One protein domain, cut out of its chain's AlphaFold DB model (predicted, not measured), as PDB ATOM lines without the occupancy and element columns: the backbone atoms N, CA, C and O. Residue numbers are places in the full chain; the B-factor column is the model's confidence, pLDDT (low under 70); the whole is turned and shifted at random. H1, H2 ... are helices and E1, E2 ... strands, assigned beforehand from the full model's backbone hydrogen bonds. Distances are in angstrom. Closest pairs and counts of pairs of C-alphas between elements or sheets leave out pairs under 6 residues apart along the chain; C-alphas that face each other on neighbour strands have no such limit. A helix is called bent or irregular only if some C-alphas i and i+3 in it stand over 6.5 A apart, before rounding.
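What this domain is: This is residues 11 to 98 and 111 to 178 of the 178 residues of an uncharacterized protein of Bimuria novae-zelandiae CBS 107.79 (UniProt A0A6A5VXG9). A short helix, H2, sits in the middle, with H4 crossing it on one side and the long H1 paired with H3 on another; H5 folds back along the end of H4. Two small antiparallel sheets pack on H1, E2 - E3 at its residues 20 to 31 and E1 - E4, through E1, at residues 32 to 40. The 156 printed residues include five named helices and four named strands, ordered H1 E1 E2 E3 E4 H2 H3 H4 H5, mostly helix. The whole is compact, with a radius of gyration of the C-alphas of 15.1 A and spans of 42 by 36 by 28 A.

How they stand to each other: H1, residues 18 to 40, touches H3, residues 111 to 126, the same way at a shallow tilt of 34 degrees, only just short of steep; their closest C-alphas, of Ala 29 and Phe 122, are 5.0 A apart. E1, residues 51 to 54, and E4, residues 82 to 85, are antiparallel neighbours, with N 52 and O 84 within hydrogen-bond range at 2.8 A. E2, residues 63 to 65, and E3, residues 72 to 75, form a hairpin, with N 64 and O 74 at 2.9 A. H2, residues 86 to 95, is irregular, C-alphas 88 and 91 being 7.1 A apart. It touches H4, residues 130 to 149, at a steep tilt of 63 degrees; the closest C-alphas, of Phe 88 and Gly 143, are 3.9 A apart. H4, with residues 141 to 149 alone, touches H5, residues 168 to 177, in a helical hairpin tilted 12 degrees; the closest C-alphas, of Tyr 148 and Leu 173, are 5.3 A apart. Every O i to N i+4 pair is within hydrogen-bond range in H3 and H4, against 18 of 19 in H1, 5 of 6 in H5 and 2 of 6 in H2, where 5 of 7 O i to N i+3 pairs are.

Where its parts are: H1 begins at C-alpha 18, (99.106, 182.806, 113.484), and is 33.8 A long; H3 is 22.4 A and H4 27.9 A. H5 ends at C-alpha 177, (87.754, 180.809, 134.455).

The domain as a whole: Residues 99 to 110 are not printed, and C-alphas 98 and 111 are 7.8 A apart across the cut. The link from H4 to H5 is long. Of the printed part 47 residues are under pLDDT 70, among them 32 to 58.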
ATOM      1  N   ILE A  11     110.396 179.917 123.609       59.75
ATOM      2  CA  ILE A  11     109.288 179.737 124.540       59.75
ATOM      3  C   ILE A  11     107.980 180.037 123.797       59.75
ATOM      4  O   ILE A  11     107.955 180.942 122.955       59.75
ATOM      5  N   VAL A  12     106.898 179.317 124.110       62.47
ATOM      6  CA  VAL A  12     105.560 179.672 123.615       62.47
ATOM      7  C   VAL A  12     105.257 181.109 124.044       62.47
ATOM      8  O   VAL A  12     105.148 181.416 125.225       62.47
ATOM      9  N   ARG A  13     105.209 182.027 123.075       63.09
ATOM     10  CA  ARG A  13     105.038 183.464 123.313       63.09
ATOM     11  C   ARG A  13     104.033 184.074 122.338       63.09
ATOM     12  O   ARG A  13     103.892 183.578 121.215       63.09
ATOM     13  N   PRO A  14     103.451 185.235 122.689       52.97
ATOM     14  CA  PRO A  14     102.630 186.052 121.788       52.97
ATOM     15  C   PRO A  14     103.282 186.389 120.444       52.97
ATOM     16  O   PRO A  14     102.585 186.640 119.464       52.97
ATOM     17  N   SER A  15     104.615 186.381 120.373       57.62
ATOM     18  CA  SER A  15     105.387 186.712 119.173       57.62
ATOM     19  C   SER A  15     105.317 185.664 118.056       57.62
ATOM     20  O   SER A  15     105.825 185.918 116.965       57.62
ATOM     21  N   LEU A  16     104.726 184.487 118.295       70.44
ATOM     22  CA  LEU A  16     104.507 183.498 117.238       70.44
ATOM     23  C   LEU A  16     103.468 184.006 116.231       70.44
ATOM     24  O   LEU A  16     102.441 184.568 116.616       70.44
ATOM     25  N   THR A  17     103.716 183.774 114.938       80.19
ATOM     26  CA  THR A  17     102.738 184.050 113.875       80.19
ATOM     27  C   THR A  17     101.507 183.154 114.023       80.19
ATOM     28  O   THR A  17     101.577 182.092 114.645       80.19
ATOM     29  N   ARG A  18     100.378 183.552 113.418       81.00
ATOM     30  CA  ARG A  18      99.106 182.806 113.484       81.00
ATOM     31  C   ARG A  18      99.272 181.315 113.159       81.00
ATOM     32  O   ARG A  18      98.843 180.473 113.944       81.00
ATOM     33  N   ASP A  19      99.953 180.997 112.060       81.88
ATOM     34  CA  ASP A  19     100.164 179.609 111.620       81.88
ATOM     35  C   ASP A  19     101.021 178.807 112.606       81.88
ATOM     36  O   ASP A  19     100.731 177.649 112.900       81.88
ATOM     37  N   LYS A  20     102.043 179.443 113.193       84.50
ATOM     38  CA  LYS A  20     102.901 178.801 114.195       84.50
ATOM     39  C   LYS A  20     102.127 178.507 115.476       84.50
ATOM     40  O   LYS A  20     102.285 177.424 116.026       84.50
ATOM     41  N   ARG A  21     101.233 179.406 115.908       83.31
ATOM     42  CA  ARG A  21     100.347 179.167 117.064       83.31
ATOM     43  C   ARG A  21      99.430 177.963 116.837       83.31
ATOM     44  O   ARG A  21      99.283 177.140 117.736       83.31
ATOM     45  N   LEU A  22      98.859 177.823 115.636       83.25
ATOM     46  CA  LEU A  22      98.038 176.657 115.281       83.25
ATOM     47  C   LEU A  22      98.843 175.355 115.380       83.25
ATOM     48  O   LEU A  22      98.384 174.395 116.005       83.25
ATOM     49  N   ASN A  23     100.063 175.339 114.842       84.25
ATOM     50  CA  ASN A  23     100.954 174.181 114.938       84.25
ATOM     51  C   ASN A  23     101.363 173.873 116.383       84.25
ATOM     52  O   ASN A  23     101.349 172.708 116.780       84.25
ATOM     53  N   THR A  24     101.646 174.893 117.198       82.75
ATOM     54  CA  THR A  24     101.948 174.728 118.627       82.75
ATOM     55  C   THR A  24     100.797 174.054 119.357       82.75
ATOM     56  O   THR A  24     101.001 173.063 120.054       82.75
ATOM     57  N   VAL A  25      99.573 174.538 119.155       83.25
ATOM     58  CA  VAL A  25      98.381 173.995 119.810       83.25
ATOM     59  C   VAL A  25      98.083 172.567 119.345       83.25
ATOM     60  O   VAL A  25      97.785 171.686 120.158       83.25
ATOM     61  N   HIS A  26      98.237 172.297 118.050       83.31
ATOM     62  CA  HIS A  26      98.130 170.944 117.518       83.31
ATOM     63  C   HIS A  26      99.202 170.013 118.122       83.31
ATOM     64  O   HIS A  26      98.927 168.853 118.450       83.31
ATOM     65  N   SER A  27     100.435 170.497 118.269       80.94
ATOM     66  CA  SER A  27     101.536 169.746 118.872       80.94
ATOM     67  C   SER A  27     101.319 169.509 120.367       80.94
ATOM     68  O   SER A  27     101.667 168.437 120.862       80.94
ATOM     69  N   LEU A  28     100.690 170.451 121.076       80.00
ATOM     70  CA  LEU A  28     100.325 170.308 122.486       80.00
ATOM     71  C   LEU A  28      99.328 169.173 122.680       80.00
ATOM     72  O   LEU A  28      99.573 168.287 123.494       80.00
ATOM     73  N   ALA A  29      98.275 169.122 121.858       77.38
ATOM     74  CA  ALA A  29      97.308 168.025 121.888       77.38
ATOM     75  C   ALA A  29      97.980 166.647 121.713       77.38
ATOM     76  O   ALA A  29      97.611 165.688 122.393       77.38
ATOM     77  N   ARG A  30      98.997 166.556 120.840       73.94
ATOM     78  CA  ARG A  30      99.798 165.332 120.646       73.94
ATOM     79  C   ARG A  30     100.652 164.990 121.860       73.94
ATOM     80  O   ARG A  30     100.660 163.839 122.301       73.94
ATOM     81  N   PHE A  31     101.379 165.972 122.381       70.56
ATOM     82  CA  PHE A  31     102.316 165.772 123.479       70.56
ATOM     83  C   PHE A  31     101.605 165.338 124.764       70.56
ATOM     84  O   PHE A  31     102.041 164.373 125.398       70.56
ATOM     85  N   SER A  32     100.490 165.992 125.113       68.00
ATOM     86  CA  SER A  32      99.721 165.673 126.320       68.00
ATOM     87  C   SER A  32      99.291 164.200 126.318       68.00
ATOM     88  O   SER A  32      99.618 163.450 127.234       68.00
ATOM     89  N   TRP A  33      98.719 163.714 125.213       62.09
ATOM     90  CA  TRP A  33      98.276 162.319 125.128       62.09
ATOM     91  C   TRP A  33      99.409 161.283 125.155       62.09
ATOM     92  O   TRP A  33      99.279 160.219 125.772       62.09
ATOM     93  N   GLN A  34     100.538 161.558 124.489       59.31
ATOM     94  CA  GLN A  34     101.685 160.642 124.504       59.31
ATOM     95  C   GLN A  34     102.195 160.404 125.932       59.31
ATOM     96  O   GLN A  34     102.544 159.272 126.282       59.31
ATOM     97  N   LYS A  35     102.193 161.440 126.777       58.31
ATOM     98  CA  LYS A  35     102.569 161.325 128.190       58.31
ATOM     99  C   LYS A  35     101.512 160.597 129.021       58.31
ATOM    100  O   LYS A  35     101.895 159.742 129.824       58.31
ATOM    101  N   GLY A  36     100.222 160.823 128.769       52.38
ATOM    102  CA  GLY A  36      99.139 160.057 129.394       52.38
ATOM    103  C   GLY A  36      99.237 158.549 129.166       52.38
ATOM    104  O   GLY A  36      99.113 157.766 130.109       52.38
ATOM    105  N   LYS A  37      99.568 158.117 127.942       50.03
ATOM    106  CA  LYS A  37      99.800 156.693 127.625       50.03
ATOM    107  C   LYS A  37     100.951 156.080 128.428       50.03
ATOM    108  O   LYS A  37     100.826 154.964 128.935       50.03
ATOM    109  N   LEU A  38     102.064 156.803 128.571       47.38
ATOM    110  CA  LEU A  38     103.225 156.358 129.352       47.38
ATOM    111  C   LEU A  38     102.894 156.225 130.846       47.38
ATOM    112  O   LEU A  38     103.285 155.233 131.460       47.38
ATOM    113  N   ALA A  39     102.138 157.169 131.414       47.81
ATOM    114  CA  ALA A  39     101.704 157.115 132.812       47.81
ATOM    115  C   ALA A  39     100.696 155.976 133.067       47.81
ATOM    116  O   ALA A  39     100.864 155.201 134.009       47.81
ATOM    117  N   SER A  40      99.705 155.814 132.184       47.34
ATOM    118  CA  SER A  40      98.657 154.793 132.305       47.34
ATOM    119  C   SER A  40      99.187 153.362 132.161       47.34
ATOM    120  O   SER A  40      98.717 152.470 132.862       47.34
ATOM    121  N   SER A  41     100.218 153.128 131.339       47.66
ATOM    122  CA  SER A  41     100.835 151.794 131.206       47.66
ATOM    123  C   SER A  41     101.459 151.257 132.507       47.66
ATOM    124  O   SER A  41     101.617 150.047 132.654       47.66
ATOM    125  N   ARG A  42     101.780 152.134 133.472       45.38
ATOM    126  CA  ARG A  42     102.289 151.762 134.805       45.38
ATOM    127  C   ARG A  42     101.191 151.568 135.854       45.38
ATOM    128  O   ARG A  42     101.482 151.050 136.926       45.38
ATOM    129  N   LEU A  43      99.958 151.979 135.565       45.25
ATOM    130  CA  LEU A  43      98.834 151.995 136.501       45.25
ATOM    131  C   LEU A  43      97.586 151.453 135.791       45.25
ATOM    132  O   LEU A  43      96.715 152.198 135.343       45.25
ATOM    133  N   ALA A  44      97.523 150.131 135.645       38.19
ATOM    134  CA  ALA A  44      96.345 149.461 135.116       38.19
ATOM    135  C   ALA A  44      95.175 149.595 136.114       38.19
ATOM    136  O   ALA A  44      95.320 149.210 137.270       38.19
ATOM    137  N   ASN A  45      94.025 150.084 135.632       42.56
ATOM    138  CA  ASN A  45      92.710 150.211 136.299       42.56
ATOM    139  C   ASN A  45      92.374 151.502 137.065       42.56
ATOM    140  O   ASN A  45      92.090 151.433 138.254       42.56
ATOM    141  N   MET A  46      92.189 152.634 136.373       40.88
ATOM    142  CA  MET A  46      91.283 153.695 136.859       40.88
ATOM    143  C   MET A  46      90.540 154.378 135.696       40.88
ATOM    144  O   MET A  46      91.118 155.140 134.925       40.88
ATOM    145  N   SER A  47      89.230 154.134 135.583       45.00
ATOM    146  CA  SER A  47      88.287 155.101 135.001       45.00
ATOM    147  C   SER A  47      87.967 156.145 136.082       45.00
ATOM    148  O   SER A  47      87.743 155.755 137.222       45.00
ATOM    149  N   ALA A  48      87.908 157.452 135.835       42.09
ATOM    150  CA  ALA A  48      87.515 158.138 134.614       42.09
ATOM    151  C   ALA A  48      88.405 159.370 134.362       42.09
ATOM    152  O   ALA A  48      88.645 160.143 135.280       42.09
ATOM    153  N   ILE A  49      88.814 159.568 133.102       48.84
ATOM    154  CA  ILE A  49      89.597 160.715 132.601       48.84
ATOM    155  C   ILE A  49      91.058 160.664 133.061       48.84
ATOM    156  O   ILE A  49      91.443 161.304 134.033       48.84
ATOM    157  N   SER A  50      91.831 159.843 132.342       53.03
ATOM    158  CA  SER A  50      93.262 159.549 132.504       53.03
ATOM    159  C   SER A  50      94.014 160.566 133.353       53.03
ATOM    160  O   SER A  50      94.185 161.724 132.965       53.03
ATOM    161  N   THR A  51      94.465 160.115 134.515       55.88
ATOM    162  CA  THR A  51      95.416 160.877 135.295       55.88
ATOM    163  C   THR A  51      96.756 160.898 134.557       55.88
ATOM    164  O   THR A  51      97.234 159.862 134.087       55.88
ATOM    165  N   GLU A  52      97.354 162.073 134.407       58.34
ATOM    166  CA  GLU A  52      98.662 162.239 133.776       58.34
ATOM    167  C   GLU A  52      99.646 162.847 134.767       58.34
ATOM    168  O   GLU A  52      99.259 163.536 135.710       58.34
ATOM    169  N   CYS A  53     100.929 162.562 134.553       51.06
ATOM    170  CA  CYS A  53     101.991 163.236 135.279       51.06
ATOM    171  C   CYS A  53     102.167 164.634 134.683       51.06
ATOM    172  O   CYS A  53     102.609 164.750 133.537       51.06
ATOM    173  N   TYR A  54     101.836 165.667 135.449       61.72
ATOM    174  CA  TYR A  54     102.043 167.057 135.059       61.72
ATOM    175  C   TYR A  54     103.103 167.694 135.926       61.72
ATOM    176  O   TYR A  54     103.101 167.477 137.132       61.72
ATOM    177  N   ALA A  55     103.966 168.509 135.317       56.94
ATOM    178  CA  ALA A  55     104.745 169.486 136.062       56.94
ATOM    179  C   ALA A  55     103.784 170.383 136.849       56.94
ATOM    180  O   ALA A  55     102.789 170.864 136.295       56.94
ATOM    181  N   SER A  56     104.081 170.621 138.127       61.19
ATOM    182  CA  SER A  56     103.240 171.479 138.965       61.19
ATOM    183  C   SER A  56     103.216 172.929 138.480       61.19
ATOM    184  O   SER A  56     102.323 173.685 138.861       61.19
ATOM    185  N   ASP A  57     104.178 173.292 137.623       65.50
ATOM    186  CA  ASP A  57     104.277 174.584 136.962       65.50
ATOM    187  C   ASP A  57     104.295 174.495 135.424       65.50
ATOM    188  O   ASP A  57     105.160 175.057 134.758       65.50
ATOM    189  N   LEU A  58     103.359 173.764 134.815       69.75
ATOM    190  CA  LEU A  58     103.245 173.750 133.356       69.75
ATOM    191  C   LEU A  58     102.649 175.076 132.861       69.75
ATOM    192  O   LEU A  58     101.438 175.241 132.835       69.75
ATOM    193  N   ASN A  59     103.492 176.014 132.452       71.69
ATOM    194  CA  ASN A  59     103.083 177.269 131.821       71.69
ATOM    195  C   ASN A  59     103.812 177.455 130.482       71.69
ATOM    196  O   ASN A  59     104.678 176.658 130.111       71.69
ATOM    197  N   GLU A  60     103.462 178.505 129.746       68.88
ATOM    198  CA  GLU A  60     104.033 178.819 128.442       68.88
ATOM    199  C   GLU A  60     105.566 178.936 128.470       68.88
ATOM    200  O   GLU A  60     106.207 178.499 127.515       68.88
ATOM    201  N   MET A  61     106.167 179.392 129.583       73.44
ATOM    202  CA  MET A  61     107.625 179.474 129.786       73.44
ATOM    203  C   MET A  61     108.322 178.116 129.829       73.44
ATOM    204  O   MET A  61     109.510 178.026 129.514       73.44
ATOM    205  N   ASN A  62     107.581 177.061 130.161       75.31
ATOM    206  CA  ASN A  62     108.086 175.696 130.255       75.31
ATOM    207  C   ASN A  62     107.820 174.864 128.993       75.31
ATOM    208  O   ASN A  62     108.180 173.684 128.948       75.31
ATOM    209  N   ILE A  63     107.241 175.466 127.946       77.56
ATOM    210  CA  ILE A  63     107.005 174.828 126.650       77.56
ATOM    211  C   ILE A  63     107.932 175.463 125.612       77.56
ATOM    212  O   ILE A  63     107.809 176.641 125.273       77.56
ATOM    213  N   LEU A  64     108.856 174.662 125.082       81.69
ATOM    214  CA  LEU A  64     109.740 175.071 123.998       81.69
ATOM    215  C   LEU A  64     109.190 174.589 122.658       81.69
ATOM    216  O   LEU A  64     108.815 173.420 122.507       81.69
ATOM    217  N   VAL A  65     109.182 175.492 121.683       82.56
ATOM    218  CA  VAL A  65     108.777 175.217 120.307       82.56
ATOM    219  C   VAL A  65     109.914 175.466 119.332       82.56
ATOM    220  O   VAL A  65     110.788 176.312 119.546       82.56
ATOM    221  N   ASP A  66     109.883 174.721 118.237       82.75
ATOM    222  CA  ASP A  66     110.693 174.989 117.063       82.75
ATOM    223  C   ASP A  66     110.228 176.311 116.417       82.75
ATOM    224  O   ASP A  66     109.038 176.473 116.130       82.75
ATOM    225  N   PRO A  67     111.118 177.296 116.216       78.38
ATOM    226  CA  PRO A  67     110.737 178.626 115.761       78.38
ATOM    227  C   PRO A  67     110.265 178.645 114.310       78.38
ATOM    228  O   PRO A  67     109.540 179.570 113.943       78.38
ATOM    229  N   ASP A  68     110.647 177.668 113.487       82.69
ATOM    230  CA  ASP A  68     110.299 177.624 112.068       82.69
ATOM    231  C   ASP A  68     108.915 177.003 111.861       82.69
ATOM    232  O   ASP A  68     108.070 177.572 111.168       82.69
ATOM    233  N   SER A  69     108.659 175.878 112.523       82.88
ATOM    234  CA  SER A  69     107.433 175.086 112.398       82.88
ATOM    235  C   SER A  69     106.365 175.411 113.446       82.88
ATOM    236  O   SER A  69     105.177 175.242 113.177       82.88
ATOM    237  N   GLY A  70     106.758 175.884 114.631       83.06
ATOM    238  CA  GLY A  70     105.879 176.044 115.790       83.06
ATOM    239  C   GLY A  70     105.586 174.739 116.539       83.06
ATOM    240  O   GLY A  70     104.777 174.755 117.464       83.06
ATOM    241  N   GLU A  71     106.200 173.608 116.174       84.69
ATOM    242  CA  GLU A  71     105.988 172.337 116.878       84.69
ATOM    243  C   GLU A  71     106.622 172.346 118.273       84.69
ATOM    244  O   GLU A  71     107.709 172.887 118.468       84.69
ATOM    245  N   ILE A  72     105.963 171.717 119.252       80.94
ATOM    246  CA  ILE A  72     106.528 171.547 120.597       80.94
ATOM    247  C   ILE A  72     107.647 170.525 120.525       80.94
ATOM    248  O   ILE A  72     107.436 169.371 120.152       80.94
ATOM    249  N   THR A  73     108.829 170.941 120.956       79.88
ATOM    250  CA  THR A  73     110.030 170.108 120.937       79.88
ATOM    251  C   THR A  73     110.310 169.524 122.311       79.88
ATOM    252  O   THR A  73     110.693 168.358 122.424       79.88
ATOM    253  N   VAL A  74     110.086 170.304 123.372       76.56
ATOM    254  CA  VAL A  74     110.289 169.852 124.748       76.56
ATOM    255  C   VAL A  74     109.431 170.634 125.740       76.56
ATOM    256  O   VAL A  74     109.211 171.833 125.601       76.56
ATOM    257  N   VAL A  75     108.984 169.927 126.775       74.38
ATOM    258  CA  VAL A  75     108.449 170.514 128.006       74.38
ATOM    259  C   VAL A  75     109.512 170.356 129.087       74.38
ATOM    260  O   VAL A  75     110.017 169.243 129.287       74.38
ATOM    261  N   VAL A  76     109.884 171.453 129.737       75.12
ATOM    262  CA  VAL A  76     110.940 171.517 130.760       75.12
ATOM    263  C   VAL A  76     110.346 171.740 132.156       75.12
ATOM    264  O   VAL A  76     109.132 171.778 132.306       75.12
ATOM    265  N   ASP A  77     111.211 171.806 133.171       66.50
ATOM    266  CA  ASP A  77     110.862 172.016 134.585       66.50
ATOM    267  C   ASP A  77     109.780 171.074 135.141       66.50
ATOM    268  O   ASP A  77     108.655 171.443 135.460       66.50
ATOM    269  N   TRP A  78     110.154 169.802 135.284       68.31
ATOM    270  CA  TRP A  78     109.291 168.758 135.849       68.31
ATOM    271  C   TRP A  78     109.340 168.694 137.381       68.31
ATOM    272  O   TRP A  78     108.956 167.684 137.978       68.31
ATOM    273  N   THR A  79     109.855 169.733 138.036       65.75
ATOM    274  CA  THR A  79     109.937 169.774 139.496       65.75
ATOM    275  C   THR A  79     108.523 169.774 140.082       65.75
ATOM    276  O   THR A  79     107.646 170.470 139.587       65.75
ATOM    277  N   GLY A  80     108.278 168.958 141.113       67.94
ATOM    278  CA  GLY A  80     106.961 168.878 141.759       67.94
ATOM    279  C   GLY A  80     105.885 168.140 140.957       67.94
ATOM    280  O   GLY A  80     104.711 168.219 141.314       67.94
ATOM    281  N   ALA A  81     106.260 167.417 139.895       69.94
ATOM    282  CA  ALA A  81     105.283 166.747 139.053       69.94
ATOM    283  C   ALA A  81     104.455 165.689 139.805       69.94
ATOM    284  O   ALA A  81     105.002 164.877 140.558       69.94
ATOM    285  N   SER A  82     103.141 165.666 139.574       70.81
ATOM    286  CA  SER A  82     102.224 164.701 140.190       70.81
ATOM    287  C   SER A  82     101.214 164.139 139.196       70.81
ATOM    288  O   SER A  82     101.032 164.653 138.093       70.81
ATOM    289  N   ILE A  83     100.582 163.033 139.590       73.69
ATOM    290  CA  ILE A  83      99.550 162.353 138.812       73.69
ATOM    291  C   ILE A  83      98.195 163.000 139.133       73.69
ATOM    292  O   ILE A  83      97.657 162.791 140.218       73.69
ATOM    293  N   LEU A  84      97.644 163.765 138.188       74.25
ATOM    294  CA  LEU A  84      96.381 164.507 138.329       74.25
ATOM    295  C   LEU A  84      95.454 164.244 137.139       74.25
ATOM    296  O   LEU A  84      95.945 163.865 136.076       74.25
ATOM    297  N   PRO A  85      94.127 164.439 137.266       77.56
ATOM    298  CA  PRO A  85      93.216 164.326 136.127       77.56
ATOM    299  C   PRO A  85      93.677 165.212 134.970       77.56
ATOM    300  O   PRO A  85      94.009 166.371 135.209       77.56
ATOM    301  N   PHE A  86      93.639 164.707 133.729       75.62
ATOM    302  CA  PHE A  86      94.158 165.409 132.543       75.62
ATOM    303  C   PHE A  86      93.834 166.909 132.503       75.62
ATOM    304  O   PHE A  86      94.670 167.767 132.233       75.62
ATOM    305  N   GLY A  87      92.567 167.223 132.786       79.38
ATOM    306  CA  GLY A  87      92.064 168.585 132.702       79.38
ATOM    307  C   GLY A  87      92.841 169.568 133.571       79.38
ATOM    308  O   GLY A  87      92.951 170.720 133.187       79.38
ATOM    309  N   PHE A  88      93.445 169.140 134.680       82.25
ATOM    310  CA  PHE A  88      94.056 170.044 135.657       82.25
ATOM    311  C   PHE A  88      95.218 170.860 135.090       82.25
ATOM    312  O   PHE A  88      95.497 171.926 135.619       82.25
ATOM    313  N   ALA A  89      95.851 170.412 134.005       78.88
ATOM    314  CA  ALA A  89      96.913 171.152 133.331       78.88
ATOM    315  C   ALA A  89      96.425 172.036 132.170       78.88
ATOM    316  O   ALA A  89      97.235 172.690 131.519       78.88
ATOM    317  N   LEU A  90      95.117 172.094 131.895       84.69
ATOM    318  CA  LEU A  90      94.573 172.925 130.815       84.69
ATOM    319  C   LEU A  90      94.720 174.427 131.067       84.69
ATOM    320  O   LEU A  90      94.614 175.187 130.110       84.69
ATOM    321  N   TYR A  91      95.041 174.861 132.291       83.75
ATOM    322  CA  TYR A  91      95.457 176.247 132.516       83.75
ATOM    323  C   TYR A  91      96.667 176.614 131.642       83.75
ATOM    324  O   TYR A  91      96.719 177.723 131.134       83.75
ATOM    325  N   ALA A  92      97.579 175.670 131.374       80.31
ATOM    326  CA  ALA A  92      98.726 175.877 130.491       80.31
ATOM    327  C   ALA A  92      98.308 176.163 129.043       80.31
ATOM    328  O   ALA A  92      98.911 176.993 128.367       80.31
ATOM    329  N   LEU A  93      97.271 175.458 128.566       85.50
ATOM    330  CA  LEU A  93      96.689 175.711 127.252       85.50
ATOM    331  C   LEU A  93      96.090 177.112 127.228       85.50
ATOM    332  O   LEU A  93      96.422 177.875 126.336       85.50
ATOM    333  N   GLU A  94      95.237 177.453 128.193       87.88
ATOM    334  CA  GLU A  94      94.562 178.753 128.209       87.88
ATOM    335  C   GLU A  94      95.562 179.917 128.332       87.88
ATOM    336  O   GLU A  94      95.461 180.883 127.577       87.88
ATOM    337  N   SER A  95      96.600 179.789 129.164       83.00
ATOM    338  CA  SER A  95      97.670 180.790 129.264       83.00
ATOM    339  C   SER A  95      98.461 180.949 127.959       83.00
ATOM    340  O   SER A  95      98.852 182.053 127.597       83.00
ATOM    341  N   ALA A  96      98.632 179.876 127.182       82.19
ATOM    342  CA  ALA A  96      99.303 179.931 125.883       82.19
ATOM    343  C   ALA A  96      98.476 180.610 124.770       82.19
ATOM    344  O   ALA A  96      99.001 180.837 123.677       82.19
ATOM    345  N   LEU A  97      97.195 180.913 125.006       87.62
ATOM    346  CA  LEU A  97      96.281 181.508 124.020       87.62
ATOM    347  C   LEU A  97      96.127 183.031 124.150       87.62
ATOM    348  O   LEU A  97      95.338 183.646 123.424       87.62
ATOM    349  N   GLY A  98      96.871 183.642 125.063       87.75
ATOM    350  CA  GLY A  98      96.862 185.076 125.279       87.75
ATOM    351  C   GLY A  98      98.133 185.549 125.963       87.75
ATOM    352  O   GLY A  98      99.170 184.886 125.942       87.75
ATOM    353  N   VAL A 111      91.668 183.143 119.084       91.06
ATOM    354  CA  VAL A 111      91.622 182.225 120.241       91.06
ATOM    355  C   VAL A 111      90.637 181.063 120.063       91.06
ATOM    356  O   VAL A 111      90.974 179.926 120.394       91.06
ATOM    357  N   ASP A 112      89.459 181.309 119.491       92.69
ATOM    358  CA  ASP A 112      88.450 180.262 119.300       92.69
ATOM    359  C   ASP A 112      88.902 179.219 118.269       92.69
ATOM    360  O   ASP A 112      88.817 178.020 118.540       92.69
ATOM    361  N   ASP A 113      89.510 179.653 117.156       91.69
ATOM    362  CA  ASP A 113      90.118 178.753 116.165       91.69
ATOM    363  C   ASP A 113      91.197 177.869 116.807       91.69
ATOM    364  O   ASP A 113      91.316 176.678 116.501       91.69
ATOM    365  N   LEU A 114      92.008 178.446 117.700       90.19
ATOM    366  CA  LEU A 114      93.067 177.728 118.404       90.19
ATOM    367  C   LEU A 114      92.475 176.691 119.368       90.19
ATOM    368  O   LEU A 114      92.878 175.526 119.325       90.19
ATOM    369  N   ARG A 115      91.479 177.062 120.183       92.12
ATOM    370  CA  ARG A 115      90.780 176.121 121.077       92.12
ATOM    371  C   ARG A 115      90.135 174.986 120.290       92.12
ATOM    372  O   ARG A 115      90.280 173.820 120.662       92.12
ATOM    373  N   ASP A 116      89.454 175.296 119.196       92.50
ATOM    374  CA  ASP A 116      88.808 174.283 118.365       92.50
ATOM    375  C   ASP A 116      89.826 173.355 117.705       92.50
ATOM    376  O   ASP A 116      89.628 172.136 117.696       92.50
ATOM    377  N   THR A 117      90.957 173.899 117.246       91.06
ATOM    378  CA  THR A 117      92.076 173.116 116.705       91.06
ATOM    379  C   THR A 117      92.639 172.159 117.752       91.06
ATOM    380  O   THR A 117      92.793 170.969 117.461       91.06
ATOM    381  N   PHE A 118      92.869 172.631 118.984       89.94
ATOM    382  CA  PHE A 118      93.296 171.783 120.101       89.94
ATOM    383  C   PHE A 118      92.323 170.625 120.306       89.94
ATOM    384  O   PHE A 118      92.700 169.454 120.262       89.94
ATOM    385  N   TRP A 119      91.047 170.952 120.519       90.38
ATOM    386  CA  TRP A 119      90.039 169.972 120.902       90.38
ATOM    387  C   TRP A 119      89.726 168.990 119.780       90.38
ATOM    388  O   TRP A 119      89.439 167.824 120.059       90.38
ATOM    389  N   LYS A 120      89.786 169.430 118.521       90.88
ATOM    390  CA  LYS A 120      89.664 168.556 117.357       90.88
ATOM    391  C   LYS A 120      90.820 167.559 117.316       90.88
ATOM    392  O   LYS A 120      90.563 166.358 117.376       90.88
ATOM    393  N   ALA A 121      92.062 168.044 117.316       86.62
ATOM    394  CA  ALA A 121      93.249 167.193 117.273       86.62
ATOM    395  C   ALA A 121      93.304 166.227 118.467       86.62
ATOM    396  O   ALA A 121      93.645 165.055 118.311       86.62
ATOM    397  N   PHE A 122      92.930 166.696 119.659       84.50
ATOM    398  CA  PHE A 122      92.917 165.883 120.868       84.50
ATOM    399  C   PHE A 122      91.869 164.767 120.797       84.50
ATOM    400  O   PHE A 122      92.187 163.609 121.066       84.50
ATOM    401  N   ARG A 123      90.631 165.061 120.371       87.19
ATOM    402  CA  ARG A 123      89.590 164.029 120.196       87.19
ATOM    403  C   ARG A 123      89.957 163.012 119.119       87.19
ATOM    404  O   ARG A 123      89.773 161.821 119.344       87.19
ATOM    405  N   GLU A 124      90.500 163.463 117.990       86.38
ATOM    406  CA  GLU A 124      90.920 162.584 116.888       86.38
ATOM    407  C   GLU A 124      91.986 161.569 117.333       86.38
ATOM    408  O   GLU A 124      91.958 160.416 116.915       86.38
ATOM    409  N   GLN A 125      92.893 161.961 118.231       81.00
ATOM    410  CA  GLN A 125      93.978 161.095 118.709       81.00
ATOM    411  C   GLN A 125      93.599 160.168 119.869       81.00
ATOM    412  O   GLN A 125      94.252 159.143 120.095       81.00
ATOM    413  N   THR A 126      92.595 160.560 120.646       79.31
ATOM    414  CA  THR A 126      92.200 159.872 121.882       79.31
ATOM    415  C   THR A 126      90.949 159.018 121.708       79.31
ATOM    416  O   THR A 126      90.751 158.072 122.466       79.31
ATOM    417  N   GLY A 127      90.096 159.341 120.731       82.38
ATOM    418  CA  GLY A 127      88.783 158.719 120.565       82.38
ATOM    419  C   GLY A 127      87.788 159.084 121.672       82.38
ATOM    420  O   GLY A 127      86.820 158.356 121.884       82.38
ATOM    421  N   LEU A 128      88.023 160.177 122.411       83.56
ATOM    422  CA  LEU A 128      87.167 160.571 123.531       83.56
ATOM    423  C   LEU A 128      85.740 160.894 123.082       83.56
ATOM    424  O   LEU A 128      85.507 161.643 122.133       83.56
ATOM    425  N   SER A 129      84.775 160.400 123.855       86.12
ATOM    426  CA  SER A 129      83.371 160.781 123.717       86.12
ATOM    427  C   SER A 129      83.133 162.247 124.101       86.12
ATOM    428  O   SER A 129      83.915 162.881 124.822       86.12
ATOM    429  N   ASN A 130      81.981 162.781 123.690       87.56
ATOM    430  CA  ASN A 130      81.536 164.119 124.087       87.56
ATOM    431  C   ASN A 130      81.415 164.272 125.612       87.56
ATOM    432  O   ASN A 130      81.768 165.319 126.154       87.56
ATOM    433  N   LEU A 131      80.955 163.226 126.312       87.62
ATOM    434  CA  LEU A 131      80.849 163.235 127.772       87.62
ATOM    435  C   LEU A 131      82.231 163.328 128.427       87.62
ATOM    436  O   LEU A 131      82.447 164.196 129.268       87.62
ATOM    437  N   GLN A 132      83.184 162.493 128.005       84.25
ATOM    438  CA  GLN A 132      84.549 162.542 128.538       84.25
ATOM    439  C   GLN A 132      85.214 163.891 128.244       84.25
ATOM    440  O   GLN A 132      85.834 164.469 129.129       84.25
ATOM    441  N   THR A 133      85.013 164.437 127.041       86.31
ATOM    442  CA  THR A 133      85.500 165.776 126.675       86.31
ATOM    443  C   THR A 133      84.936 166.851 127.610       86.31
ATOM    444  O   THR A 133      85.682 167.699 128.093       86.31
ATOM    445  N   ARG A 134      83.630 166.810 127.920       88.75
ATOM    446  CA  ARG A 134      83.013 167.734 128.890       88.75
ATOM    447  C   ARG A 134      83.613 167.601 130.284       88.75
ATOM    448  O   ARG A 134      83.880 168.617 130.916       88.75
ATOM    449  N   LEU A 135      83.831 166.378 130.756       86.50
ATOM    450  CA  LEU A 135      84.400 166.160 132.081       86.50
ATOM    451  C   LEU A 135      85.865 166.618 132.159       86.50
ATOM    452  O   LEU A 135      86.262 167.195 133.166       86.50
ATOM    453  N   ILE A 136      86.647 166.451 131.086       85.94
ATOM    454  CA  ILE A 136      88.004 167.010 130.995       85.94
ATOM    455  C   ILE A 136      87.962 168.537 131.070       85.94
ATOM    456  O   ILE A 136      88.729 169.127 131.823       85.94
ATOM    457  N   LYS A 137      87.057 169.183 130.326       88.56
ATOM    458  CA  LYS A 137      86.883 170.643 130.387       88.56
ATOM    459  C   LYS A 137      86.512 171.117 131.794       88.56
ATOM    460  O   LYS A 137      87.035 172.125 132.255       88.56
ATOM    461  N   LEU A 138      85.650 170.376 132.494       90.00
ATOM    462  CA  LEU A 138      85.295 170.670 133.885       90.00
ATOM    463  C   LEU A 138      86.509 170.542 134.818       90.00
ATOM    464  O   LEU A 138      86.749 171.428 135.634       90.00
ATOM    465  N   ALA A 139      87.305 169.484 134.654       87.00
ATOM    466  CA  ALA A 139      88.575 169.325 135.357       87.00
ATOM    467  C   ALA A 139      89.569 170.459 135.019       87.00
ATOM    468  O   ALA A 139      90.311 170.888 135.893       87.00
ATOM    469  N   GLY A 140      89.521 171.007 133.799       88.38
ATOM    470  CA  GLY A 140      90.228 172.232 133.400       88.38
ATOM    471  C   GLY A 140      89.887 173.444 134.248       88.38
ATOM    472  O   GLY A 140      90.785 174.087 134.788       88.38
ATOM    473  N   LYS A 141      88.594 173.705 134.449       91.00
ATOM    474  CA  LYS A 141      88.145 174.797 135.326       91.00
ATOM    475  C   LYS A 141      88.604 174.598 136.772       91.00
ATOM    476  O   LYS A 141      89.025 175.557 137.410       91.00
ATOM    477  N   ALA A 142      88.568 173.362 137.272       89.25
ATOM    478  CA  ALA A 142      89.095 173.044 138.599       89.25
ATOM    479  C   ALA A 142      90.611 173.301 138.695       89.25
ATOM    480  O   ALA A 142      91.064 173.885 139.675       89.25
ATOM    481  N   GLY A 143      91.380 172.938 137.664       86.88
ATOM    482  CA  GLY A 143      92.813 173.226 137.592       86.88
ATOM    483  C   GLY A 143      93.126 174.724 137.628       86.88
ATOM    484  O   GLY A 143      93.979 175.148 138.401       86.88
ATOM    485  N   ILE A 144      92.393 175.535 136.857       88.75
ATOM    486  CA  ILE A 144      92.522 177.004 136.849       88.75
ATOM    487  C   ILE A 144      92.232 177.589 138.239       88.75
ATOM    488  O   ILE A 144      93.024 178.377 138.752       88.75
ATOM    489  N   LEU A 145      91.137 177.155 138.874       89.19
ATOM    490  CA  LEU A 145      90.774 177.565 140.235       89.19
ATOM    491  C   LEU A 145      91.866 177.235 141.251       89.19
ATOM    492  O   LEU A 145      92.189 178.064 142.094       89.19
ATOM    493  N   ILE A 146      92.443 176.036 141.182       86.56
ATOM    494  CA  ILE A 146      93.506 175.637 142.104       86.56
ATOM    495  C   ILE A 146      94.765 176.473 141.854       86.56
ATOM    496  O   ILE A 146      95.352 176.996 142.800       86.56
ATOM    497  N   ARG A 147      95.149 176.635 140.584       85.38
ATOM    498  CA  ARG A 147      96.381 177.317 140.179       85.38
ATOM    499  C   ARG A 147      96.390 178.798 140.562       85.38
ATOM    500  O   ARG A 147      97.389 179.274 141.090       85.38
ATOM    501  N   TYR A 148      95.294 179.505 140.300       86.75
ATOM    502  CA  TYR A 148      95.225 180.965 140.450       86.75
ATOM    503  C   TYR A 148      94.348 181.428 141.622       86.75
ATOM    504  O   TYR A 148      94.327 182.609 141.943       86.75
ATOM    505  N   GLY A 149      93.621 180.517 142.274       85.50
ATOM    506  CA  GLY A 149      92.701 180.832 143.373       85.50
ATOM    507  C   GLY A 149      93.112 180.288 144.742       85.50
ATOM    508  O   GLY A 149      92.383 180.496 145.709       85.50
ATOM    509  N   THR A 150      94.245 179.587 144.857       85.12
ATOM    510  CA  THR A 150      94.750 179.080 146.146       85.12
ATOM    511  C   THR A 150      96.147 179.609 146.447       85.12
ATOM    512  O   THR A 150      96.878 179.982 145.535       85.12
ATOM    513  N   ALA A 151      96.530 179.637 147.727       82.69
ATOM    514  CA  ALA A 151      97.890 179.976 148.136       82.69
ATOM    515  C   ALA A 151      98.889 178.885 147.713       82.69
ATOM    516  O   ALA A 151      98.545 177.700 147.640       82.69
ATOM    517  N   TYR A 152     100.140 179.284 147.470       75.69
ATOM    518  CA  TYR A 152     101.249 178.411 147.066       75.69
ATOM    519  C   TYR A 152     101.436 177.183 147.973       75.69
ATOM    520  O   TYR A 152     101.828 176.120 147.497       75.69
ATOM    521  N   ASP A 153     101.136 177.311 149.264       70.19
ATOM    522  CA  ASP A 153     101.296 176.294 150.304       70.19
ATOM    523  C   ASP A 153      99.966 175.675 150.774       70.19
ATOM    524  O   ASP A 153      99.901 175.079 151.848       70.19
ATOM    525  N   SER A 154      98.915 175.730 149.949       72.31
ATOM    526  CA  SER A 154      97.572 175.194 150.248       72.31
ATOM    527  C   SER A 154      97.497 173.681 150.533       72.31
ATOM    528  O   SER A 154      96.417 173.149 150.787       72.31
ATOM    529  N   GLY A 155      98.626 172.964 150.499       71.06
ATOM    530  CA  GLY A 155      98.715 171.530 150.782       71.06
ATOM    531  C   GLY A 155      98.256 170.628 149.631       71.06
ATOM    532  O   GLY A 155      98.213 169.407 149.790       71.06
ATOM    533  N   LEU A 156      97.930 171.199 148.467       71.62
ATOM    534  CA  LEU A 156      97.532 170.458 147.271       71.62
ATOM    535  C   LEU A 156      98.766 169.911 146.541       71.62
ATOM    536  O   LEU A 156      99.551 170.641 145.948       71.62
ATOM    537  N   SER A 157      98.948 168.591 146.586       69.75
ATOM    538  CA  SER A 157     100.129 167.946 146.005       69.75
ATOM    539  C   SER A 157     100.165 168.042 144.472       69.75
ATOM    540  O   SER A 157      99.283 167.544 143.770       69.75
ATOM    541  N   GLY A 158     101.237 168.654 143.963       67.56
ATOM    542  CA  GLY A 158     101.578 168.793 142.545       67.56
ATOM    543  C   GLY A 158     100.691 169.720 141.719       67.56
ATOM    544  O   GLY A 158     100.756 169.704 140.493       67.56
ATOM    545  N   MET A 159      99.934 170.593 142.382       74.38
ATOM    546  CA  MET A 159      99.573 171.886 141.816       74.38
ATOM    547  C   MET A 159     100.139 172.976 142.705       74.38
ATOM    548  O   MET A 159     100.019 172.916 143.924       74.38
ATOM    549  N   ILE A 160     100.760 173.965 142.085       78.12
ATOM    550  CA  ILE A 160     101.243 175.143 142.786       78.12
ATOM    551  C   ILE A 160     100.148 176.208 142.733       78.12
ATOM    552  O   ILE A 160      99.609 176.466 141.661       78.12
ATOM    553  N   GLY A 161      99.818 176.796 143.883       78.81
ATOM    554  CA  GLY A 161      99.008 178.008 143.966       78.81
ATOM    555  C   GLY A 161      99.852 179.284 143.843       78.81
ATOM    556  O   GLY A 161     101.048 179.260 143.554       78.81
ATOM    557  N   VAL A 162      99.239 180.417 144.133       79.50
ATOM    558  CA  VAL A 162      99.820 181.756 144.037       79.50
ATOM    559  C   VAL A 162     100.818 182.026 145.170       79.50
ATOM    560  O   VAL A 162     100.488 181.852 146.344       79.50
ATOM    561  N   ARG A 163     102.047 182.455 144.833       71.81
ATOM    562  CA  ARG A 163     103.100 182.792 145.821       71.81
ATOM    563  C   ARG A 163     102.843 184.101 146.554       71.81
ATOM    564  O   ARG A 163     103.186 184.197 147.728       71.81
ATOM    565  N   ASP A 164     102.296 185.089 145.862       67.44
ATOM    566  CA  ASP A 164     102.036 186.415 146.398       67.44
ATOM    567  C   ASP A 164     100.636 186.821 145.945       67.44
ATOM    568  O   ASP A 164     100.425 187.104 144.772       67.44
ATOM    569  N   SER A 165      99.655 186.791 146.850       57.88
ATOM    570  CA  SER A 165      98.234 187.017 146.531       57.88
ATOM    571  C   SER A 165      97.907 188.471 146.166       57.88
ATOM    572  O   SER A 165      96.757 188.904 146.288       57.88
ATOM    573  N   ASN A 166      98.914 189.248 145.775       59.19
ATOM    574  CA  ASN A 166      98.731 190.555 145.181       59.19
ATOM    575  C   ASN A 166      97.848 190.429 143.928       59.19
ATOM    576  O   ASN A 166      97.743 189.382 143.292       59.19
ATOM    577  N   THR A 167      97.160 191.517 143.598       59.22
ATOM    578  CA  THR A 167      95.995 191.559 142.698       59.22
ATOM    579  C   THR A 167      96.193 190.958 141.302       59.22
ATOM    580  O   THR A 167      95.201 190.642 140.654       59.22
ATOM    581  N   GLU A 168      97.432 190.789 140.830       60.66
ATOM    582  CA  GLU A 168      97.742 190.273 139.489       60.66
ATOM    583  C   GLU A 168      97.320 188.809 139.294       60.66
ATOM    584  O   GLU A 168      96.797 188.471 138.236       60.66
ATOM    585  N   ASP A 169      97.427 187.937 140.294       66.88
ATOM    586  CA  ASP A 169      97.060 186.527 140.098       66.88
ATOM    587  C   ASP A 169      95.542 186.302 140.024       66.88
ATOM    588  O   ASP A 169      95.066 185.434 139.285       66.88
ATOM    589  N   PHE A 170      94.756 187.164 140.675       76.75
ATOM    590  CA  PHE A 170      93.309 187.184 140.463       76.75
ATOM    591  C   PHE A 170      92.942 187.639 139.049       76.75
ATOM    592  O   PHE A 170      91.921 187.195 138.538       76.75
ATOM    593  N   THR A 171      93.783 188.423 138.363       81.50
ATOM    594  CA  THR A 171      93.507 188.781 136.961       81.50
ATOM    595  C   THR A 171      93.639 187.587 136.014       81.50
ATOM    596  O   THR A 171      92.874 187.493 135.057       81.50
ATOM    597  N   TYR A 172      94.534 186.630 136.298       84.75
ATOM    598  CA  TYR A 172      94.558 185.346 135.587       84.75
ATOM    599  C   TYR A 172      93.315 184.518 135.906       84.75
ATOM    600  O   TYR A 172      92.708 183.942 135.005       84.75
ATOM    601  N   LEU A 173      92.901 184.473 137.174       87.06
ATOM    602  CA  LEU A 173      91.691 183.750 137.556       87.06
ATOM    603  C   LEU A 173      90.441 184.319 136.859       87.06
ATOM    604  O   LEU A 173      89.672 183.553 136.278       87.06
ATOM    605  N   ASP A 174      90.278 185.644 136.871       85.88
ATOM    606  CA  ASP A 174      89.171 186.359 136.228       85.88
ATOM    607  C   ASP A 174      89.158 186.136 134.714       85.88
ATOM    608  O   ASP A 174      88.095 185.960 134.121       85.88
ATOM    609  N   ALA A 175      90.338 186.108 134.089       88.56
ATOM    610  CA  ALA A 175      90.459 185.937 132.651       88.56
ATOM    611  C   ALA A 175      90.199 184.503 132.177       88.56
ATOM    612  O   ALA A 175      89.589 184.315 131.129       88.56
ATOM    613  N   LEU A 176      90.697 183.491 132.896       88.44
ATOM    614  CA  LEU A 176      90.740 182.115 132.387       88.44
ATOM    615  C   LEU A 176      89.546 181.257 132.834       88.44
ATOM    616  O   LEU A 176      89.262 180.228 132.217       88.44
ATOM    617  N   LEU A 177      88.846 181.626 133.913       84.06
ATOM    618  CA  LEU A 177      87.754 180.809 134.455       84.06
ATOM    619  C   LEU A 177      86.415 180.986 133.704       84.06
ATOM    620  O   LEU A 177      85.572 180.065 133.726       84.06
ATOM    621  N   PHE A 178      86.234 182.131 133.032       57.38
ATOM    622  CA  PHE A 178      84.971 182.583 132.438       57.38
ATOM    623  C   PHE A 178      85.020 182.700 130.915       57.38
ATOM    624  O   PHE A 178      85.841 183.474 130.386       57.38
TER     625      PHE A 178